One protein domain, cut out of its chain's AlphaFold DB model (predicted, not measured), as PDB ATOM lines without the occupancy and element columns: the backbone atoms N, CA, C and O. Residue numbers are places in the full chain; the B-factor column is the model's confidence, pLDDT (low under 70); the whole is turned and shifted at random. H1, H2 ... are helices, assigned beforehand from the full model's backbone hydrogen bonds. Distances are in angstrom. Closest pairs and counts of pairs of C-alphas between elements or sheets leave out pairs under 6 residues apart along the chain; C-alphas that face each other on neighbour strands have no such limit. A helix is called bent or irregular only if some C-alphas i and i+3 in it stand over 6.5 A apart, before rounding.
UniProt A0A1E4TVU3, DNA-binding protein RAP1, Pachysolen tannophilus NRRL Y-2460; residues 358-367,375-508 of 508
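Overview. This is residues 358 to 367 and 375 to 508 of the 508 residues of the protein "DNA-binding protein RAP1" of Pachysolen tannophilus NRRL Y-2460 (UniProt A0A1E4TVU3). Two lobes of helices lie along the longest axis: in the larger one, the hairpin of H3 and H4 packs with H6 and H5, H3 running beside both H4 and H6 while H5 crosses from H4 to H6. The smaller lobe is a loose group of three helices, H7, H8 and H9, in which H7 packs on the other two; H1 packs crosswise on H5, and H2 is a short helix at the end of the larger lobe far from H8. The 144 printed residues, with nine named helices, H1 to H9 in order along the chain, and no named strand, are all helix in class. The whole is compact, with a radius of gyration of the C-alphas of 15.8 A, yet only just elongated, spanning 49 by 33 by 28 A.

Arrangement. H3, residues 388 to 404, is the longest helix. It touches H4, residues 411 to 422, at a shallow tilt of 28 degrees, opposite ways; the two are a helical hairpin, and their closest C-alphas, those of Ile 402 and Leu 414, are 7.4 A apart. H3 also touches H6, residues 440 to 453, at a shallow tilt of 12 degrees, opposite ways, with Leu 392 and Gln 444 closest at 6.7 A between C-alphas. H4 and H6 are apart. The hub is H5, residues 426 to 435, which touches three helices. With residues 415 to 419 alone, H4 touches H5 at a steep tilt of 60 degrees, opposite ways; the closest C-alphas, those of Leu 415 and Ile 426, are 5.6 A apart. With residues 440 to 446 alone, H6 touches H5, about perpendicular at 74 degrees, the closest C-alphas being those of Ile 432 and Phe 443 at 6.4 A. H1, residues 358 to 365, touches H5 about perpendicular at 85 degrees, with the C-alphas of Ala 360 and Phe 434 closest at 5.7 A. H2, residues 380 to 385, touches no helix; it is close to H4 but not clearly touching, with the C-alphas of Ile 382 and Leu 422 closest at 6.6 A. H7, residues 467 to 475, touches H9, residues 493 to 506, about perpendicular at 89 degrees, with the C-alphas of Ile 473 and Arg 500 closest at 6.1 A. H7 also touches H8, residues 482 to 491, at a steep tilt of 58 degrees, opposite ways, with the C-alphas of Ile 472 and Leu 484 closest at 6.9 A. H8 and H9 are close but not clearly touching, the closest C-alphas, those of Val 488 and Val 496, being 6.5 A apart. H9, with residue 506 alone, only just touches H1, with 3 pairs of C-alphas within 8 A, the closest being Gln 361 and Leu 506 at 5.7 A. The helix packing is mostly crossed, with 2 of 8 tilted touching pairs at a shallow tilt. Every O i to N i+4 pair is within hydrogen-bond range in H1, H2, H3, H4, H5 and H9; the counts are 8 of 10 in H6, 3 of 5 in H7 and 5 of 6 in H8.

Along the chain. H3 runs 24.2 A from C-alpha 388 at (28.449, 21.795, 101.647) to C-alpha 404. H6 and H9 each measure 20.3 A, H4 15.5 A, H8 14.7 A and H5 14.3 A. H6 is only just irregular, with C-alphas 441 and 444 6.7 A apart. H1 begins with C-alpha 358 at (27.838, 33.042, 73.415), and H9 ends with C-alpha 506 at (23.665, 27.500, 69.718).

Size, cuts and confidence. The C-alphas farthest apart, those of Ser 385 and Asn 480, are 49.8 A apart. Residues 368 to 374 are not printed; C-alphas 367 and 375 are 15.3 A apart across the cut. The link from H6 to H7, residues 454 to 466, is long. Mean pLDDT of the printed part is 76.2; 30 residues are under 70, namely 358 to 367, 375, 403 to 409, 475 to 483 and 506 to 508.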
ATOM      1  N   TYR A 358      26.388  32.950  73.642       39.22
ATOM      2  CA  TYR A 358      27.838  33.042  73.415       39.22
ATOM      3  C   TYR A 358      28.646  31.924  74.111       39.22
ATOM      4  O   TYR A 358      29.566  31.354  73.533       39.22
ATOM      5  N   PHE A 359      28.277  31.538  75.337       42.31
ATOM      6  CA  PHE A 359      29.063  30.571  76.126       42.31
ATOM      7  C   PHE A 359      28.802  29.120  75.794       42.31
ATOM      8  O   PHE A 359      29.701  28.286  75.856       42.31
ATOM      9  N   ALA A 360      27.572  28.803  75.430       44.62
ATOM     10  CA  ALA A 360      27.239  27.446  75.069       44.62
ATOM     11  C   ALA A 360      27.804  27.075  73.680       44.62
ATOM     12  O   ALA A 360      28.066  25.901  73.439       44.62
ATOM     13  N   GLN A 361      28.148  28.064  72.841       44.66
ATOM     14  CA  GLN A 361      29.027  27.877  71.677       44.66
ATOM     15  C   GLN A 361      30.486  27.606  72.083       44.66
ATOM     16  O   GLN A 361      31.120  26.716  71.522       44.66
ATOM     17  N   GLN A 362      31.002  28.285  73.114       40.00
ATOM     18  CA  GLN A 362      32.346  28.033  73.654       40.00
ATOM     19  C   GLN A 362      32.466  26.637  74.307       40.00
ATOM     20  O   GLN A 362      33.483  25.967  74.148       40.00
ATOM     21  N   ALA A 363      31.409  26.151  74.967       43.03
ATOM     22  CA  ALA A 363      31.332  24.794  75.525       43.03
ATOM     23  C   ALA A 363      31.178  23.698  74.447       43.03
ATOM     24  O   ALA A 363      31.664  22.581  74.631       43.03
ATOM     25  N   LEU A 364      30.531  24.007  73.314       45.75
ATOM     26  CA  LEU A 364      30.465  23.122  72.144       45.75
ATOM     27  C   LEU A 364      31.821  23.038  71.424       45.75
ATOM     28  O   LEU A 364      32.240  21.943  71.065       45.75
ATOM     29  N   SER A 365      32.534  24.162  71.288       41.56
ATOM     30  CA  SER A 365      33.856  24.234  70.642       41.56
ATOM     31  C   SER A 365      34.961  23.489  71.400       41.56
ATOM     32  O   SER A 365      35.939  23.079  70.787       41.56
ATOM     33  N   LEU A 366      34.822  23.316  72.716       41.94
ATOM     34  CA  LEU A 366      35.773  22.589  73.568       41.94
ATOM     35  C   LEU A 366      35.356  21.125  73.801       41.94
ATOM     36  O   LEU A 366      35.984  20.408  74.575       41.94
ATOM     37  N   GLY A 367      34.263  20.681  73.166       36.81
ATOM     38  CA  GLY A 367      33.647  19.378  73.399       36.81
ATOM     39  C   GLY A 367      34.326  18.186  72.723       36.81
ATOM     40  O   GLY A 367      33.995  17.064  73.103       36.81
ATOM     41  N   GLU A 375      42.497  20.317  85.434       54.66
ATOM     42  CA  GLU A 375      41.847  21.439  86.144       54.66
ATOM     43  C   GLU A 375      40.891  20.876  87.207       54.66
ATOM     44  O   GLU A 375      39.893  20.221  86.898       54.66
ATOM     45  N   GLN A 376      41.184  21.111  88.492       70.44
ATOM     46  CA  GLN A 376      40.249  20.783  89.572       70.44
ATOM     47  C   GLN A 376      38.914  21.502  89.317       70.44
ATOM     48  O   GLN A 376      38.870  22.730  89.265       70.44
ATOM     49  N   LEU A 377      37.824  20.736  89.167       81.62
ATOM     50  CA  LEU A 377      36.489  21.275  88.860       81.62
ATOM     51  C   LEU A 377      36.042  22.315  89.898       81.62
ATOM     52  O   LEU A 377      35.457  23.339  89.536       81.62
ATOM     53  N   ILE A 378      36.362  22.048  91.167       83.88
ATOM     54  CA  ILE A 378      36.194  22.936  92.319       83.88
ATOM     55  C   ILE A 378      37.493  22.892  93.133       83.88
ATOM     56  O   ILE A 378      38.024  21.805  93.384       83.88
ATOM     57  N   ASP A 379      37.989  24.052  93.566       82.94
ATOM     58  CA  ASP A 379      39.151  24.158  94.453       82.94
ATOM     59  C   ASP A 379      38.915  23.389  95.765       82.94
ATOM     60  O   ASP A 379      38.035  23.715  96.571       82.94
ATOM     61  N   LYS A 380      39.739  22.360  95.996       79.62
ATOM     62  CA  LYS A 380      39.664  21.505  97.188       79.62
ATOM     63  C   LYS A 380      39.904  22.276  98.483       79.62
ATOM     64  O   LYS A 380      39.354  21.896  99.512       79.62
ATOM     65  N   ASN A 381      40.695  23.347  98.465       78.81
ATOM     66  CA  ASN A 381      40.946  24.158  99.656       78.81
ATOM     67  C   ASN A 381      39.679  24.893 100.090       78.81
ATOM     68  O   ASN A 381      39.375  24.938 101.279       78.81
ATOM     69  N   ILE A 382      38.906  25.406  99.129       78.56
ATOM     70  CA  ILE A 382      37.634  26.078  99.399       78.56
ATOM     71  C   ILE A 382      36.595  25.058  99.860       78.56
ATOM     72  O   ILE A 382      35.965  25.273 100.897       78.56
ATOM     73  N   LEU A 383      36.484  23.917  99.172       78.62
ATOM     74  CA  LEU A 383      35.542  22.857  99.538       78.62
ATOM     75  C   LEU A 383      35.827  22.258 100.928       78.62
ATOM     76  O   LEU A 383      34.899  21.918 101.649       78.62
ATOM     77  N   ASN A 384      37.096  22.181 101.338       81.50
ATOM     78  CA  ASN A 384      37.485  21.721 102.675       81.50
ATOM     79  C   ASN A 384      37.349  22.809 103.757       81.50
ATOM     80  O   ASN A 384      37.338  22.490 104.945       81.50
ATOM     81  N   SER A 385      37.280  24.087 103.367       78.56
ATOM     82  CA  SER A 385      37.202  25.221 104.299       78.56
ATOM     83  C   SER A 385      35.785  25.544 104.782       78.56
ATOM     84  O   SER A 385      35.635  26.281 105.756       78.56
ATOM     85  N   MET A 386      34.750  25.013 104.125       83.00
ATOM     86  CA  MET A 386      33.348  25.295 104.446       83.00
ATOM     87  C   MET A 386      32.464  24.057 104.285       83.00
ATOM     88  O   MET A 386      32.803  23.129 103.557       83.00
ATOM     89  N   SER A 387      31.313  24.033 104.959       84.94
ATOM     90  CA  SER A 387      30.355  22.936 104.800       84.94
ATOM     91  C   SER A 387      29.665  22.991 103.429       84.94
ATOM     92  O   SER A 387      29.475  24.071 102.866       84.94
ATOM     93  N   ASN A 388      29.214  21.843 102.905       81.31
ATOM     94  CA  ASN A 388      28.449  21.795 101.647       81.31
ATOM     95  C   ASN A 388      27.189  22.681 101.700       81.31
ATOM     96  O   ASN A 388      26.800  23.266 100.692       81.31
ATOM     97  N   THR A 389      26.559  22.812 102.871       82.50
ATOM     98  CA  THR A 389      25.393  23.685 103.066       82.50
ATOM     99  C   THR A 389      25.755  25.164 102.973       82.50
ATOM    100  O   THR A 389      25.029  25.918 102.329       82.50
ATOM    101  N   ASP A 390      26.892  25.572 103.540       82.81
ATOM    102  CA  ASP A 390      27.360  26.963 103.476       82.81
ATOM    103  C   ASP A 390      27.841  27.321 102.065       82.81
ATOM    104  O   ASP A 390      27.558  28.411 101.566       82.81
ATOM    105  N   PHE A 391      28.497  26.374 101.388       86.19
ATOM    106  CA  PHE A 391      28.902  26.499  99.990       86.19
ATOM    107  C   PHE A 391      27.696  26.755  99.077       86.19
ATOM    108  O   PHE A 391      27.684  27.711  98.298       86.19
ATOM    109  N   LEU A 392      26.642  25.941  99.209       85.56
ATOM    110  CA  LEU A 392      25.419  26.091  98.420       85.56
ATOM    111  C   LEU A 392      24.646  27.367  98.781       85.56
ATOM    112  O   LEU A 392      24.096  28.002  97.887       85.56
ATOM    113  N   ALA A 393      24.635  27.786 100.050       85.25
ATOM    114  CA  ALA A 393      24.010  29.045 100.458       85.25
ATOM    115  C   ALA A 393      24.732  30.266  99.860       85.25
ATOM    116  O   ALA A 393      24.087  31.191  99.359       85.25
ATOM    117  N   LYS A 394      26.073  30.250  99.848       85.81
ATOM    118  CA  LYS A 394      26.889  31.295  99.218       85.81
ATOM    119  C   LYS A 394      26.670  31.335  97.701       85.81
ATOM    120  O   LYS A 394      26.550  32.418  97.131       85.81
ATOM    121  N   LEU A 395      26.530  30.173  97.062       86.75
ATOM    122  CA  LEU A 395      26.150  30.063  95.652       86.75
ATOM    123  C   LEU A 395      24.770  30.677  95.368       86.75
ATOM    124  O   LEU A 395      24.657  31.490  94.449       86.75
ATOM    125  N   SER A 396      23.740  30.339  96.153       85.38
ATOM    126  CA  SER A 396      22.399  30.924  95.997       85.38
ATOM    127  C   SER A 396      22.441  32.445  96.105       85.38
ATOM    128  O   SER A 396      21.853  33.133  95.276       85.38
ATOM    129  N   PHE A 397      23.187  32.969  97.081       86.06
ATOM    130  CA  PHE A 397      23.342  34.407  97.286       86.06
ATOM    131  C   PHE A 397      24.002  35.102  96.085       86.06
ATOM    132  O   PHE A 397      23.542  36.159  95.656       86.06
ATOM    133  N   ILE A 398      25.047  34.503  95.503       84.75
ATOM    134  CA  ILE A 398      25.713  35.030  94.301       84.75
ATOM    135  C   ILE A 398      24.739  35.066  93.115       84.75
ATOM    136  O   ILE A 398      24.588  36.110  92.479       84.75
ATOM    137  N   ILE A 399      24.042  33.957  92.849       82.62
ATOM    138  CA  ILE A 399      23.090  33.849  91.732       82.62
ATOM    139  C   ILE A 399      21.921  34.833  91.906       82.62
ATOM    140  O   ILE A 399      21.517  35.498  90.949       82.62
ATOM    141  N   GLU A 400      21.390  34.968  93.123       82.56
ATOM    142  CA  GLU A 400      20.274  35.866  93.431       82.56
ATOM    143  C   GLU A 400      20.670  37.343  93.302       82.56
ATOM    144  O   GLU A 400      19.927  38.132  92.719       82.56
ATOM    145  N   ASN A 401      21.854  37.729  93.786       80.31
ATOM    146  CA  ASN A 401      22.340  39.106  93.673       80.31
ATOM    147  C   ASN A 401      22.570  39.529  92.224       80.31
ATOM    148  O   ASN A 401      22.277  40.667  91.863       80.31
ATOM    149  N   ILE A 402      23.071  38.616  91.393       72.19
ATOM    150  CA  ILE A 402      23.263  38.876  89.965       72.19
ATOM    151  C   ILE A 402      21.905  38.952  89.258       72.19
ATOM    152  O   ILE A 402      21.688  39.854  88.453       72.19
ATOM    153  N   SER A 403      20.948  38.098  89.633       69.88
ATOM    154  CA  SER A 403      19.587  38.122  89.073       69.88
ATOM    155  C   SER A 403      18.787  39.378  89.464       69.88
ATOM    156  O   SER A 403      17.956  39.846  88.690       69.88
ATOM    157  N   LYS A 404      19.033  39.963  90.646       67.50
ATOM    158  CA  LYS A 404      18.340  41.171  91.143       67.50
ATOM    159  C   LYS A 404      18.796  42.481  90.495       67.50
ATOM    160  O   LYS A 404      18.088  43.478  90.627       67.50
ATOM    161  N   LYS A 405      19.939  42.507  89.800       60.41
ATOM    162  CA  LYS A 405      20.466  43.729  89.161       60.41
ATOM    163  C   LYS A 405      19.631  44.224  87.965       60.41
ATOM    164  O   LYS A 405      19.900  45.316  87.483       60.41
ATOM    165  N   GLY A 406      18.598  43.494  87.527       46.53
ATOM    166  CA  GLY A 406      17.559  44.002  86.613       46.53
ATOM    167  C   GLY A 406      17.998  44.276  85.168       46.53
ATOM    168  O   GLY A 406      17.174  44.702  84.362       46.53
ATOM    169  N   GLU A 407      19.256  44.005  84.830       48.53
ATOM    170  CA  GLU A 407      19.798  44.013  83.470       48.53
ATOM    171  C   GLU A 407      20.173  42.583  83.060       48.53
ATOM    172  O   GLU A 407      20.324  41.704  83.914       48.53
ATOM    173  N   ASP A 408      20.278  42.348  81.749       58.94
ATOM    174  CA  ASP A 408      20.693  41.073  81.162       58.94
ATOM    175  C   ASP A 408      21.867  40.456  81.947       58.94
ATOM    176  O   ASP A 408      22.905  41.095  82.115       58.94
ATOM    177  N   ILE A 409      21.703  39.223  82.443       62.84
ATOM    178  CA  ILE A 409      22.708  38.561  83.287       62.84
ATOM    179  C   ILE A 409      24.034  38.473  82.522       62.84
ATOM    180  O   ILE A 409      24.129  37.764  81.513       62.84
ATOM    181  N   ASP A 410      25.049  39.193  83.006       71.25
ATOM    182  CA  ASP A 410      26.420  39.107  82.509       71.25
ATOM    183  C   ASP A 410      27.022  37.777  82.983       71.25
ATOM    184  O   ASP A 410      27.430  37.605  84.136       71.25
ATOM    185  N   THR A 411      26.998  36.790  82.087       73.19
ATOM    186  CA  THR A 411      27.477  35.436  82.380       73.19
ATOM    187  C   THR A 411      28.994  35.432  82.609       73.19
ATOM    188  O   THR A 411      29.469  34.646  83.424       73.19
ATOM    189  N   ASP A 412      29.758  36.354  82.008       74.88
ATOM    190  CA  ASP A 412      31.199  36.510  82.250       74.88
ATOM    191  C   ASP A 412      31.464  36.966  83.683       74.88
ATOM    192  O   ASP A 412      32.381  36.465  84.342       74.88
ATOM    193  N   GLU A 413      30.679  37.938  84.159       81.25
ATOM    194  CA  GLU A 413      30.753  38.426  85.537       81.25
ATOM    195  C   GLU A 413      30.423  37.283  86.506       81.25
ATOM    196  O   GLU A 413      31.184  37.043  87.445       81.25
ATOM    197  N   LEU A 414      29.368  36.504  86.226       83.31
ATOM    198  CA  LEU A 414      29.002  35.328  87.020       83.31
ATOM    199  C   LEU A 414      30.136  34.294  87.073       83.31
ATOM    200  O   LEU A 414      30.534  33.892  88.164       83.31
ATOM    201  N   LEU A 415      30.691  33.883  85.931       83.62
ATOM    202  CA  LEU A 415      31.754  32.872  85.867       83.62
ATOM    203  C   LEU A 415      33.021  33.316  86.616       83.62
ATOM    204  O   LEU A 415      33.637  32.518  87.327       83.62
ATOM    205  N   LYS A 416      33.391  34.599  86.507       82.62
ATOM    206  CA  LYS A 416      34.520  35.176  87.254       82.62
ATOM    207  C   LYS A 416      34.255  35.181  88.756       82.62
ATOM    208  O   LYS A 416      35.139  34.797  89.518       82.62
ATOM    209  N   ILE A 417      33.052  35.573  89.179       84.06
ATOM    210  CA  ILE A 417      32.667  35.567  90.596       84.06
ATOM    211  C   ILE A 417      32.667  34.137  91.144       84.06
ATOM    212  O   ILE A 417      33.225  33.910  92.210       84.06
ATOM    213  N   LEU A 418      32.126  33.155  90.416       86.94
ATOM    214  CA  LEU A 418      32.122  31.751  90.843       86.94
ATOM    215  C   LEU A 418      33.542  31.187  91.005       86.94
ATOM    216  O   LEU A 418      33.815  30.494  91.987       86.94
ATOM    217  N   LYS A 419      34.467  31.534  90.102       85.94
ATOM    218  CA  LYS A 419      35.881  31.151  90.231       85.94
ATOM    219  C   LYS A 419      36.553  31.814  91.432       85.94
ATOM    220  O   LYS A 419      37.266  31.139  92.165       85.94
ATOM    221  N   LEU A 420      36.335  33.113  91.643       82.94
ATOM    222  CA  LEU A 420      36.981  33.865  92.723       82.94
ATOM    223  C   LEU A 420      36.419  33.528  94.114       82.94
ATOM    224  O   LEU A 420      37.184  33.378  95.059       82.94
ATOM    225  N   GLU A 421      35.097  33.411  94.247       84.25
ATOM    226  CA  GLU A 421      34.413  33.287  95.543       84.25
ATOM    227  C   GLU A 421      34.176  31.846  95.993       84.25
ATOM    228  O   GLU A 421      34.056  31.594  97.199       84.25
ATOM    229  N   LEU A 422      34.044  30.921  95.038       85.31
ATOM    230  CA  LEU A 422      33.709  29.515  95.286       85.31
ATOM    231  C   LEU A 422      34.742  28.542  94.700       85.31
ATOM    232  O   LEU A 422      34.604  27.337  94.890       85.31
ATOM    233  N   GLY A 423      35.766  29.029  93.992       83.31
ATOM    234  CA  GLY A 423      36.795  28.173  93.396       83.31
ATOM    235  C   GLY A 423      36.279  27.251  92.299       83.31
ATOM    236  O   GLY A 423      36.942  26.269  91.980       83.31
ATOM    237  N   ILE A 424      35.092  27.512  91.751       87.19
ATOM    238  CA  ILE A 424      34.517  26.684  90.692       87.19
ATOM    239  C   ILE A 424      35.193  27.086  89.384       87.19
ATOM    240  O   ILE A 424      35.186  28.261  89.014       87.19
ATOM    241  N   SER A 425      35.787  26.129  88.674       86.31
ATOM    242  CA  SER A 425      36.435  26.432  87.397       86.31
ATOM    243  C   SER A 425      35.434  27.044  86.407       86.31
ATOM    244  O   SER A 425      34.236  26.730  86.406       86.31
ATOM    245  N   ILE A 426      35.929  27.948  85.557       82.88
ATOM    246  CA  ILE A 426      35.105  28.624  84.543       82.88
ATOM    247  C   ILE A 426      34.537  27.591  83.569       82.88
ATOM    248  O   ILE A 426      33.356  27.651  83.234       82.88
ATOM    249  N   LEU A 427      35.351  26.605  83.180       81.56
ATOM    250  CA  LEU A 427      34.944  25.530  82.284       81.56
ATOM    251  C   LEU A 427      33.835  24.669  82.901       81.56
ATOM    252  O   LEU A 427      32.820  24.418  82.255       81.56
ATOM    253  N   PHE A 428      33.977  24.278  84.172       87.12
ATOM    254  CA  PHE A 428      32.942  23.504  84.858       87.12
ATOM    255  C   PHE A 428      31.649  24.305  85.022       87.12
ATOM    256  O   PHE A 428      30.573  23.797  84.722       87.12
ATOM    257  N   SER A 429      31.744  25.577  85.409       84.50
ATOM    258  CA  SER A 429      30.578  26.459  85.531       84.50
ATOM    259  C   SER A 429      29.859  26.654  84.191       84.50
ATOM    260  O   SER A 429      28.631  26.591  84.138       84.50
ATOM    261  N   SER A 430      30.603  26.823  83.094       83.75
ATOM    262  CA  SER A 430      30.042  26.913  81.740       83.75
ATOM    263  C   SER A 430      29.329  25.617  81.332       83.75
ATOM    264  O   SER A 430      28.193  25.651  80.857       83.75
ATOM    265  N   ASN A 431      29.937  24.460  81.619       84.69
ATOM    266  CA  ASN A 431      29.320  23.154  81.378       84.69
ATOM    267  C   ASN A 431      28.021  22.969  82.176       84.69
ATOM    268  O   ASN A 431      27.031  22.484  81.631       84.69
ATOM    269  N   ILE A 432      27.977  23.405  83.439       87.88
ATOM    270  CA  ILE A 432      26.748  23.361  84.244       87.88
ATOM    271  C   ILE A 432      25.653  24.207  83.589       87.88
ATOM    272  O   ILE A 432      24.544  23.707  83.394       87.88
ATOM    273  N   ILE A 433      25.961  25.455  83.205       87.06
ATOM    274  CA  ILE A 433      25.022  26.368  82.521       87.06
ATOM    275  C   ILE A 433      24.480  25.723  81.245       87.06
ATOM    276  O   ILE A 433      23.274  25.777  80.988       87.06
ATOM    277  N   PHE A 434      25.350  25.068  80.474       86.69
ATOM    278  CA  PHE A 434      24.951  24.325  79.289       86.69
ATOM    279  C   PHE A 434      23.973  23.200  79.636       86.69
ATOM    280  O   PHE A 434      22.895  23.146  79.050       86.69
ATOM    281  N   HIS A 435      24.283  22.334  80.604       85.44
ATOM    282  CA  HIS A 435      23.424  21.203  80.975       85.44
ATOM    283  C   HIS A 435      22.054  21.631  81.525       85.44
ATOM    284  O   HIS A 435      21.058  20.937  81.314       85.44
ATOM    285  N   VAL A 436      21.961  22.803  82.159       86.75
ATOM    286  CA  VAL A 436      20.684  23.373  82.627       86.75
ATOM    287  C   VAL A 436      19.996  24.276  81.599       86.75
ATOM    288  O   VAL A 436      18.983  24.905  81.896       86.75
ATOM    289  N   SER A 437      20.505  24.337  80.364       83.94
ATOM    290  CA  SER A 437      19.964  25.176  79.281       83.94
ATOM    291  C   SER A 437      19.870  26.668  79.637       83.94
ATOM    292  O   SER A 437      18.961  27.360  79.187       83.94
ATOM    293  N   GLY A 438      20.780  27.164  80.480       77.50
ATOM    294  CA  GLY A 438      20.780  28.548  80.963       77.50
ATOM    295  C   GLY A 438      19.846  28.849  82.135       77.50
ATOM    296  O   GLY A 438      19.835  29.981  82.613       77.50
ATOM    297  N   ASP A 439      19.079  27.874  82.629       82.38
ATOM    298  CA  ASP A 439      18.242  28.057  83.815       82.38
ATOM    299  C   ASP A 439      19.101  28.045  85.092       82.38
ATOM    300  O   ASP A 439      19.366  26.998  85.691       82.38
ATOM    301  N   LEU A 440      19.529  29.231  85.535       82.19
ATOM    302  CA  LEU A 440      20.349  29.392  86.740       82.19
ATOM    303  C   LEU A 440      19.655  28.898  88.017       82.19
ATOM    304  O   LEU A 440      20.344  28.535  88.970       82.19
ATOM    305  N   SER A 441      18.319  28.780  88.034       80.69
ATOM    306  CA  SER A 441      17.603  28.177  89.170       80.69
ATOM    307  C   SER A 441      17.946  26.694  89.359       80.69
ATOM    308  O   SER A 441      17.758  26.134  90.440       80.69
ATOM    309  N   LYS A 442      18.467  26.036  88.316       84.38
ATOM    310  CA  LYS A 442      18.905  24.634  88.342       84.38
ATOM    311  C   LYS A 442      20.400  24.467  88.558       84.38
ATOM    312  O   LYS A 442      20.820  23.356  88.866       84.38
ATOM    313  N   PHE A 443      21.180  25.541  88.471       88.06
ATOM    314  CA  PHE A 443      22.627  25.507  88.683       88.06
ATOM    315  C   PHE A 443      22.975  24.987  90.087       88.06
ATOM    316  O   PHE A 443      23.808  24.096  90.243       88.06
ATOM    317  N   GLN A 444      22.270  25.475  91.113       87.38
ATOM    318  CA  GLN A 444      22.441  24.997  92.486       87.38
ATOM    319  C   GLN A 444      22.084  23.516  92.630       87.38
ATOM    320  O   GLN A 444      22.826  22.768  93.260       87.38
ATOM    321  N   ASN A 445      20.971  23.084  92.031       86.81
ATOM    322  CA  ASN A 445      20.541  21.688  92.100       86.81
ATOM    323  C   ASN A 445      21.559  20.760  91.431       86.81
ATOM    324  O   ASN A 445      21.846  19.696  91.963       86.81
ATOM    325  N   PHE A 446      22.130  21.176  90.296       90.25
ATOM    326  CA  PHE A 446      23.198  20.434  89.634       90.25
ATOM    327  C   PHE A 446      24.383  20.225  90.582       90.25
ATOM    328  O   PHE A 446      24.841  19.095  90.747       90.25
ATOM    329  N   LEU A 447      24.860  21.294  91.228       88.00
ATOM    330  CA  LEU A 447      26.005  21.213  92.136       88.00
ATOM    331  C   LEU A 447      25.706  20.419  93.403       88.00
ATOM    332  O   LEU A 447      26.550  19.638  93.825       88.00
ATOM    333  N   ASP A 448      24.520  20.564  93.990       86.81
ATOM    334  CA  ASP A 448      24.112  19.760  95.146       86.81
ATOM    335  C   ASP A 448      24.122  18.260  94.812       86.81
ATOM    336  O   ASP A 448      24.643  17.449  95.580       86.81
ATOM    337  N   ILE A 449      23.616  17.886  93.633       86.69
ATOM    338  CA  ILE A 449      23.649  16.495  93.174       86.69
ATOM    339  C   ILE A 449      25.090  16.045  92.925       86.69
ATOM    340  O   ILE A 449      25.475  14.986  93.416       86.69
ATOM    341  N   TYR A 450      25.896  16.842  92.222       87.56
ATOM    342  CA  TYR A 450      27.302  16.531  91.953       87.56
ATOM    343  C   TYR A 450      28.108  16.328  93.245       87.56
ATOM    344  O   TYR A 450      28.831  15.346  93.369       87.56
ATOM    345  N   LEU A 451      27.941  17.199  94.243       85.50
ATOM    346  CA  LEU A 451      28.633  17.089  95.531       85.50
ATOM    347  C   LEU A 451      28.199  15.851  96.334       85.50
ATOM    348  O   LEU A 451      28.980  15.341  97.137       85.50
ATOM    349  N   LYS A 452      26.970  15.358  96.131       85.44
ATOM    350  CA  LYS A 452      26.442  14.157  96.799       85.44
ATOM    351  C   LYS A 452      26.810  12.857  96.090       85.44
ATOM    352  O   LYS A 452      27.039  11.853  96.759       85.44
ATOM    353  N   THR A 453      26.807  12.847  94.758       83.81
ATOM    354  CA  THR A 453      26.915  11.618  93.951       83.81
ATOM    355  C   THR A 453      28.249  11.485  93.222       83.81
ATOM    356  O   THR A 453      28.598  10.386  92.796       83.81
ATOM    357  N   GLY A 454      28.984  12.584  93.046       82.69
ATOM    358  CA  GLY A 454      30.191  12.661  92.222       82.69
ATOM    359  C   GLY A 454      29.936  12.566  90.712       82.69
ATOM    360  O   GLY A 454      30.893  12.602  89.941       82.69
ATOM    361  N   GLN A 455      28.680  12.440  90.265       82.56
ATOM    362  CA  GLN A 455      28.345  12.274  88.849       82.56
ATOM    363  C   GLN A 455      28.346  13.611  88.103       82.56
ATOM    364  O   GLN A 455      27.646  14.546  88.495       82.56
ATOM    365  N   ASN A 456      29.100  13.685  87.003       83.44
ATOM    366  CA  ASN A 456      29.198  14.866  86.152       83.44
ATOM    367  C   ASN A 456      29.092  14.491  84.657       83.44
ATOM    368  O   ASN A 456      30.019  13.859  84.147       83.44
ATOM    369  N   PRO A 457      28.028  14.904  83.947       82.75
ATOM    370  CA  PRO A 457      26.824  15.550  84.479       82.75
ATOM    371  C   PRO A 457      25.944  14.571  85.287       82.75
ATOM    372  O   PRO A 457      25.978  13.366  85.036       82.75
ATOM    373  N   PRO A 458      25.122  15.055  86.235       86.12
ATOM    374  CA  PRO A 458      24.074  14.252  86.852       86.12
ATOM    375  C   PRO A 458      23.071  13.716  85.822       86.12
ATOM    376  O   PRO A 458      22.549  14.480  85.006       86.12
ATOM    377  N   VAL A 459      22.760  12.421  85.899       83.62
ATOM    378  CA  VAL A 459      21.783  11.737  85.031       83.62
ATOM    379  C   VAL A 459      20.447  11.535  85.750       83.62
ATOM    380  O   VAL A 459      20.402  11.502  86.973       83.62
ATOM    381  N   ASP A 460      19.350  11.412  85.000       82.69
ATOM    382  CA  ASP A 460      18.001  11.140  85.530       82.69
ATOM    383  C   ASP A 460      17.373  12.241  86.409       82.69
ATOM    384  O   ASP A 460      16.434  11.998  87.171       82.69
ATOM    385  N   TYR A 461      17.817  13.493  86.254       84.06
ATOM    386  CA  TYR A 461      17.247  14.639  86.971       84.06
ATOM    387  C   TYR A 461      16.488  15.602  86.053       84.06
ATOM    388  O   TYR A 461      16.956  16.056  85.008       84.06
ATOM    389  N   SER A 462      15.276  15.976  86.468       84.06
ATOM    390  CA  SER A 462      14.391  16.832  85.674       84.06
ATOM    391  C   SER A 462      14.954  18.250  85.470       84.06
ATOM    392  O   SER A 462      14.951  19.066  86.394       84.06
ATOM    393  N   GLY A 463      15.320  18.599  84.231       82.00
ATOM    394  CA  GLY A 463      15.870  19.911  83.871       82.00
ATOM    395  C   GLY A 463      17.395  19.950  83.745       82.00
ATOM    396  O   GLY A 463      17.923  21.018  83.461       82.00
ATOM    397  N   ILE A 464      18.079  18.816  83.926       87.81
ATOM    398  CA  ILE A 464      19.498  18.636  83.604       87.81
ATOM    399  C   ILE A 464      19.565  17.727  82.374       87.81
ATOM    400  O   ILE A 464      19.073  16.603  82.414       87.81
ATOM    401  N   PHE A 465      20.113  18.230  81.272       86.62
ATOM    402  CA  PHE A 465      20.182  17.523  79.994       86.62
ATOM    403  C   PHE A 465      21.613  17.094  79.708       86.62
ATOM    404  O   PHE A 465      22.512  17.923  79.796       86.62
ATOM    405  N   ILE A 466      21.820  15.835  79.335       85.06
ATOM    406  CA  ILE A 466      23.124  15.300  78.915       85.06
ATOM    407  C   ILE A 466      23.294  15.404  77.392       85.06
ATOM    408  O   ILE A 466      22.315  15.617  76.681       85.06
ATOM    409  N   LYS A 467      24.520  15.284  76.872       80.25
ATOM    410  CA  LYS A 467      24.781  15.477  75.431       80.25
ATOM    411  C   LYS A 467      24.075  14.421  74.574       80.25
ATOM    412  O   LYS A 467      23.581  14.725  73.496       80.25
ATOM    413  N   GLU A 468      23.932  13.207  75.093       78.94
ATOM    414  CA  GLU A 468      23.256  12.074  74.455       78.94
ATOM    415  C   GLU A 468      21.774  12.371  74.160       78.94
ATOM    416  O   GLU A 468      21.176  11.811  73.241       78.94
ATOM    417  N   TYR A 469      21.171  13.283  74.926       79.44
ATOM    418  CA  TYR A 469      19.803  13.752  74.726       79.44
ATOM    419  C   TYR A 469      19.683  14.761  73.583       79.44
ATOM    420  O   TYR A 469      18.611  14.886  72.986       79.44
ATOM    421  N   ASP A 470      20.762  15.463  73.246       82.19
ATOM    422  CA  ASP A 470      20.730  16.558  72.282       82.19
ATOM    423  C   ASP A 470      20.521  16.042  70.849       82.19
ATOM    424  O   ASP A 470      19.704  16.608  70.117       82.19
ATOM    425  N   ASP A 471      21.125  14.905  70.484       75.38
ATOM    426  CA  ASP A 471      20.933  14.253  69.176       75.38
ATOM    427  C   ASP A 471      19.486  13.789  68.958       75.38
ATOM    428  O   ASP A 471      18.916  13.930  67.866       75.38
ATOM    429  N   ILE A 472      18.864  13.265  70.018       75.62
ATOM    430  CA  ILE A 472      17.468  12.814  70.014       75.62
ATOM    431  C   ILE A 472      16.534  14.021  69.837       75.62
ATOM    432  O   ILE A 472      15.597  13.980  69.034       75.62
ATOM    433  N   ILE A 473      16.815  15.119  70.547       78.38
ATOM    434  CA  ILE A 473      16.033  16.361  70.498       78.38
ATOM    435  C   ILE A 473      16.185  17.085  69.148       78.38
ATOM    436  O   ILE A 473      15.218  17.687  68.658       78.38
ATOM    437  N   ALA A 474      17.378  17.053  68.547       71.75
ATOM    438  CA  ALA A 474      17.686  17.744  67.300       71.75
ATOM    439  C   ALA A 474      17.038  17.071  66.078       71.75
ATOM    440  O   ALA A 474      16.414  17.760  65.265       71.75
ATOM    441  N   ASN A 475      17.116  15.738  65.983       64.38
ATOM    442  CA  ASN A 475      16.826  15.004  64.744       64.38
ATOM    443  C   ASN A 475      15.408  14.407  64.637       64.38
ATOM    444  O   ASN A 475      14.979  14.072  63.535       64.38
ATOM    445  N   ASN A 476      14.646  14.258  65.732       56.53
ATOM    446  CA  ASN A 476      13.355  13.545  65.705       56.53
ATOM    447  C   ASN A 476      12.310  14.127  66.670       56.53
ATOM    448  O   ASN A 476      11.980  13.524  67.686       56.53
ATOM    449  N   PHE A 477      11.709  15.267  66.325       59.69
ATOM    450  CA  PHE A 477      10.611  15.835  67.121       59.69
ATOM    451  C   PHE A 477       9.239  15.290  66.712       59.69
ATOM    452  O   PHE A 477       8.325  16.045  66.390       59.69
ATOM    453  N   ASP A 478       9.119  13.967  66.691       61.66
ATOM    454  CA  ASP A 478       7.826  13.294  66.677       61.66
ATOM    455  C   ASP A 478       7.568  12.793  68.099       61.66
ATOM    456  O   ASP A 478       8.274  11.913  68.599       61.66
ATOM    457  N   GLU A 479       6.590  13.408  68.766       54.41
ATOM    458  CA  GLU A 479       6.258  13.181  70.179       54.41
ATOM    459  C   GLU A 479       5.830  11.725  70.464       54.41
ATOM    460  O   GLU A 479       5.778  11.323  71.624       54.41
ATOM    461  N   ASN A 480       5.595  10.923  69.417       54.69
ATOM    462  CA  ASN A 480       5.189   9.521  69.499       54.69
ATOM    463  C   ASN A 480       6.343   8.512  69.322       54.69
ATOM    464  O   ASN A 480       6.104   7.304  69.345       54.69
ATOM    465  N   LYS A 481       7.595   8.963  69.137       61.69
ATOM    466  CA  LYS A 481       8.758   8.063  69.020       61.69
ATOM    467  C   LYS A 481       9.343   7.702  70.393       61.69
ATOM    468  O   LYS A 481       9.533   8.567  71.247       61.69
ATOM    469  N   SER A 482       9.677   6.419  70.569       58.84
ATOM    470  CA  SER A 482      10.072   5.795  71.849       58.84
ATOM    471  C   SER A 482      11.108   6.572  72.684       58.84
ATOM    472  O   SER A 482      10.864   6.730  73.878       58.84
ATOM    473  N   PRO A 483      12.212   7.113  72.120       65.56
ATOM    474  CA  PRO A 483      13.235   7.775  72.938       65.56
ATOM    475  C   PRO A 483      12.793   9.149  73.466       65.56
ATOM    476  O   PRO A 483      13.104   9.529  74.592       65.56
ATOM    477  N   LEU A 484      12.007   9.894  72.680       71.50
ATOM    478  CA  LEU A 484      11.535  11.223  73.072       71.50
ATOM    479  C   LEU A 484      10.437  11.131  74.142       71.50
ATOM    480  O   LEU A 484      10.332  12.010  74.995       71.50
ATOM    481  N   LEU A 485       9.647  10.052  74.134       72.56
ATOM    482  CA  LEU A 485       8.605   9.809  75.130       72.56
ATOM    483  C   LEU A 485       9.187   9.620  76.540       72.56
ATOM    484  O   LEU A 485       8.645  10.164  77.502       72.56
ATOM    485  N   GLU A 486      10.295   8.888  76.676       73.94
ATOM    486  CA  GLU A 486      10.997   8.707  77.956       73.94
ATOM    487  C   GLU A 486      11.598  10.025  78.459       73.94
ATOM    488  O   GLU A 486      11.426  10.386  79.624       73.94
ATOM    489  N   MET A 487      12.173  10.827  77.563       75.19
ATOM    490  CA  MET A 487      12.684  12.158  77.904       75.19
ATOM    491  C   MET A 487      11.578  13.142  78.302       75.19
ATOM    492  O   MET A 487      11.752  13.948  79.218       75.19
ATOM    493  N   VAL A 488      10.421  13.087  77.639       80.69
ATOM    494  CA  VAL A 488       9.250  13.896  78.001       80.69
ATOM    495  C   VAL A 488       8.686  13.457  79.353       80.69
ATOM    496  O   VAL A 488       8.283  14.327  80.122       80.69
ATOM    497  N   LYS A 489       8.715  12.160  79.688       82.81
ATOM    498  CA  LYS A 489       8.355  11.669  81.029       82.81
ATOM    499  C   LYS A 489       9.324  12.173  82.105       82.81
ATOM    500  O   LYS A 489       8.872  12.584  83.167       82.81
ATOM    501  N   LEU A 490      10.629  12.188  81.825       82.69
ATOM    502  CA  LEU A 490      11.663  12.587  82.786       82.69
ATOM    503  C   LEU A 490      11.737  14.112  83.006       82.69
ATOM    504  O   LEU A 490      11.785  14.611  84.135       82.69
ATOM    505  N   HIS A 491      11.757  14.889  81.923       82.31
ATOM    506  CA  HIS A 491      11.986  16.336  81.984       82.31
ATOM    507  C   HIS A 491      10.706  17.166  81.841       82.31
ATOM    508  O   HIS A 491      10.667  18.320  82.273       82.31
ATOM    509  N   GLY A 492       9.646  16.600  81.268       83.38
ATOM    510  CA  GLY A 492       8.423  17.316  80.928       83.38
ATOM    511  C   GLY A 492       8.503  18.008  79.564       83.38
ATOM    512  O   GLY A 492       9.528  18.564  79.158       83.38
ATOM    513  N   LYS A 493       7.367  18.037  78.859       80.00
ATOM    514  CA  LYS A 493       7.238  18.542  77.479       80.00
ATOM    515  C   LYS A 493       7.751  19.975  77.296       80.00
ATOM    516  O   LYS A 493       8.415  20.278  76.306       80.00
ATOM    517  N   LYS A 494       7.472  20.857  78.263       79.38
ATOM    518  CA  LYS A 494       7.910  22.264  78.235       79.38
ATOM    519  C   LYS A 494       9.438  22.379  78.275       79.38
ATOM    520  O   LYS A 494      10.004  23.110  77.467       79.38
ATOM    521  N   LYS A 495      10.111  21.611  79.141       83.19
ATOM    522  CA  LYS A 495      11.574  21.659  79.284       83.19
ATOM    523  C   LYS A 495      12.289  21.059  78.078       83.19
ATOM    524  O   LYS A 495      13.270  21.630  77.627       83.19
ATOM    525  N   VAL A 496      11.769  19.974  77.499       82.44
ATOM    526  CA  VAL A 496      12.324  19.386  76.264       82.44
ATOM    527  C   VAL A 496      12.202  20.360  75.083       82.44
ATOM    528  O   VAL A 496      13.147  20.541  74.318       82.44
ATOM    529  N   ARG A 497      11.067  21.065  74.955       81.38
ATOM    530  CA  ARG A 497      10.904  22.140  73.958       81.38
ATOM    531  C   ARG A 497      11.864  23.302  74.205       81.38
ATOM    532  O   ARG A 497      12.433  23.823  73.248       81.38
ATOM    533  N   PHE A 498      12.052  23.691  75.464       82.69
ATOM    534  CA  PHE A 498      12.999  24.734  75.845       82.69
ATOM    535  C   PHE A 498      14.442  24.336  75.513       82.69
ATOM    536  O   PHE A 498      15.120  25.090  74.825       82.69
ATOM    537  N   ARG A 499      14.865  23.112  75.862       85.69
ATOM    538  CA  ARG A 499      16.163  22.543  75.470       85.69
ATOM    539  C   ARG A 499      16.355  22.569  73.961       85.69
ATOM    540  O   ARG A 499      17.403  22.977  73.489       85.69
ATOM    541  N   ARG A 500      15.328  22.221  73.180       82.81
ATOM    542  CA  ARG A 500      15.393  22.303  71.712       82.81
ATOM    543  C   ARG A 500      15.590  23.730  71.205       82.81
ATOM    544  O   ARG A 500      16.374  23.937  70.282       82.81
ATOM    545  N   LYS A 501      14.860  24.706  71.761       81.12
ATOM    546  CA  LYS A 501      15.047  26.129  71.430       81.12
ATOM    547  C   LYS A 501      16.467  26.577  71.798       81.12
ATOM    548  O   LYS A 501      17.111  27.219  70.978       81.12
ATOM    549  N   PHE A 502      16.958  26.168  72.969       82.38
ATOM    550  CA  PHE A 502      18.321  26.420  73.429       82.38
ATOM    551  C   PHE A 502      19.356  25.827  72.464       82.38
ATOM    552  O   PHE A 502      20.144  26.582  71.919       82.38
ATOM    553  N   LEU A 503      19.296  24.538  72.118       81.00
ATOM    554  CA  LEU A 503      20.220  23.917  71.156       81.00
ATOM    555  C   LEU A 503      20.205  24.614  69.789       81.00
ATOM    556  O   LEU A 503      21.261  24.926  69.251       81.00
ATOM    557  N   LYS A 504      19.018  24.948  69.263       78.19
ATOM    558  CA  LYS A 504      18.889  25.728  68.019       78.19
ATOM    559  C   LYS A 504      19.500  27.120  68.126       78.19
ATOM    560  O   LYS A 504      19.954  27.645  67.116       78.19
ATOM    561  N   SER A 505      19.459  27.727  69.313       70.81
ATOM    562  CA  SER A 505      20.109  29.013  69.541       70.81
ATOM    563  C   SER A 505      21.623  28.891  69.424       70.81
ATOM    564  O   SER A 505      22.206  29.824  68.909       70.81
ATOM    565  N   LEU A 506      22.217  27.741  69.767       66.44
ATOM    566  CA  LEU A 506      23.665  27.500  69.718       66.44
ATOM    567  C   LEU A 506      24.192  27.074  68.350       66.44
ATOM    568  O   LEU A 506      25.362  27.284  68.059       66.44
ATOM    569  N   SER A 507      23.353  26.466  67.507       53.09
ATOM    570  CA  SER A 507      23.697  26.054  66.130       53.09
ATOM    571  C   SER A 507      23.720  27.228  65.130       53.09
ATOM    572  O   SER A 507      23.466  27.056  63.937       53.09
ATOM    573  N   ILE A 508      23.928  28.435  65.643       35.34
ATOM    574  CA  ILE A 508      23.746  29.763  65.049       35.34
ATOM    575  C   ILE A 508      25.086  30.446  65.275       35.34
ATOM    576  O   ILE A 508      25.684  30.939  64.293       35.34
TER     577      ILE A 508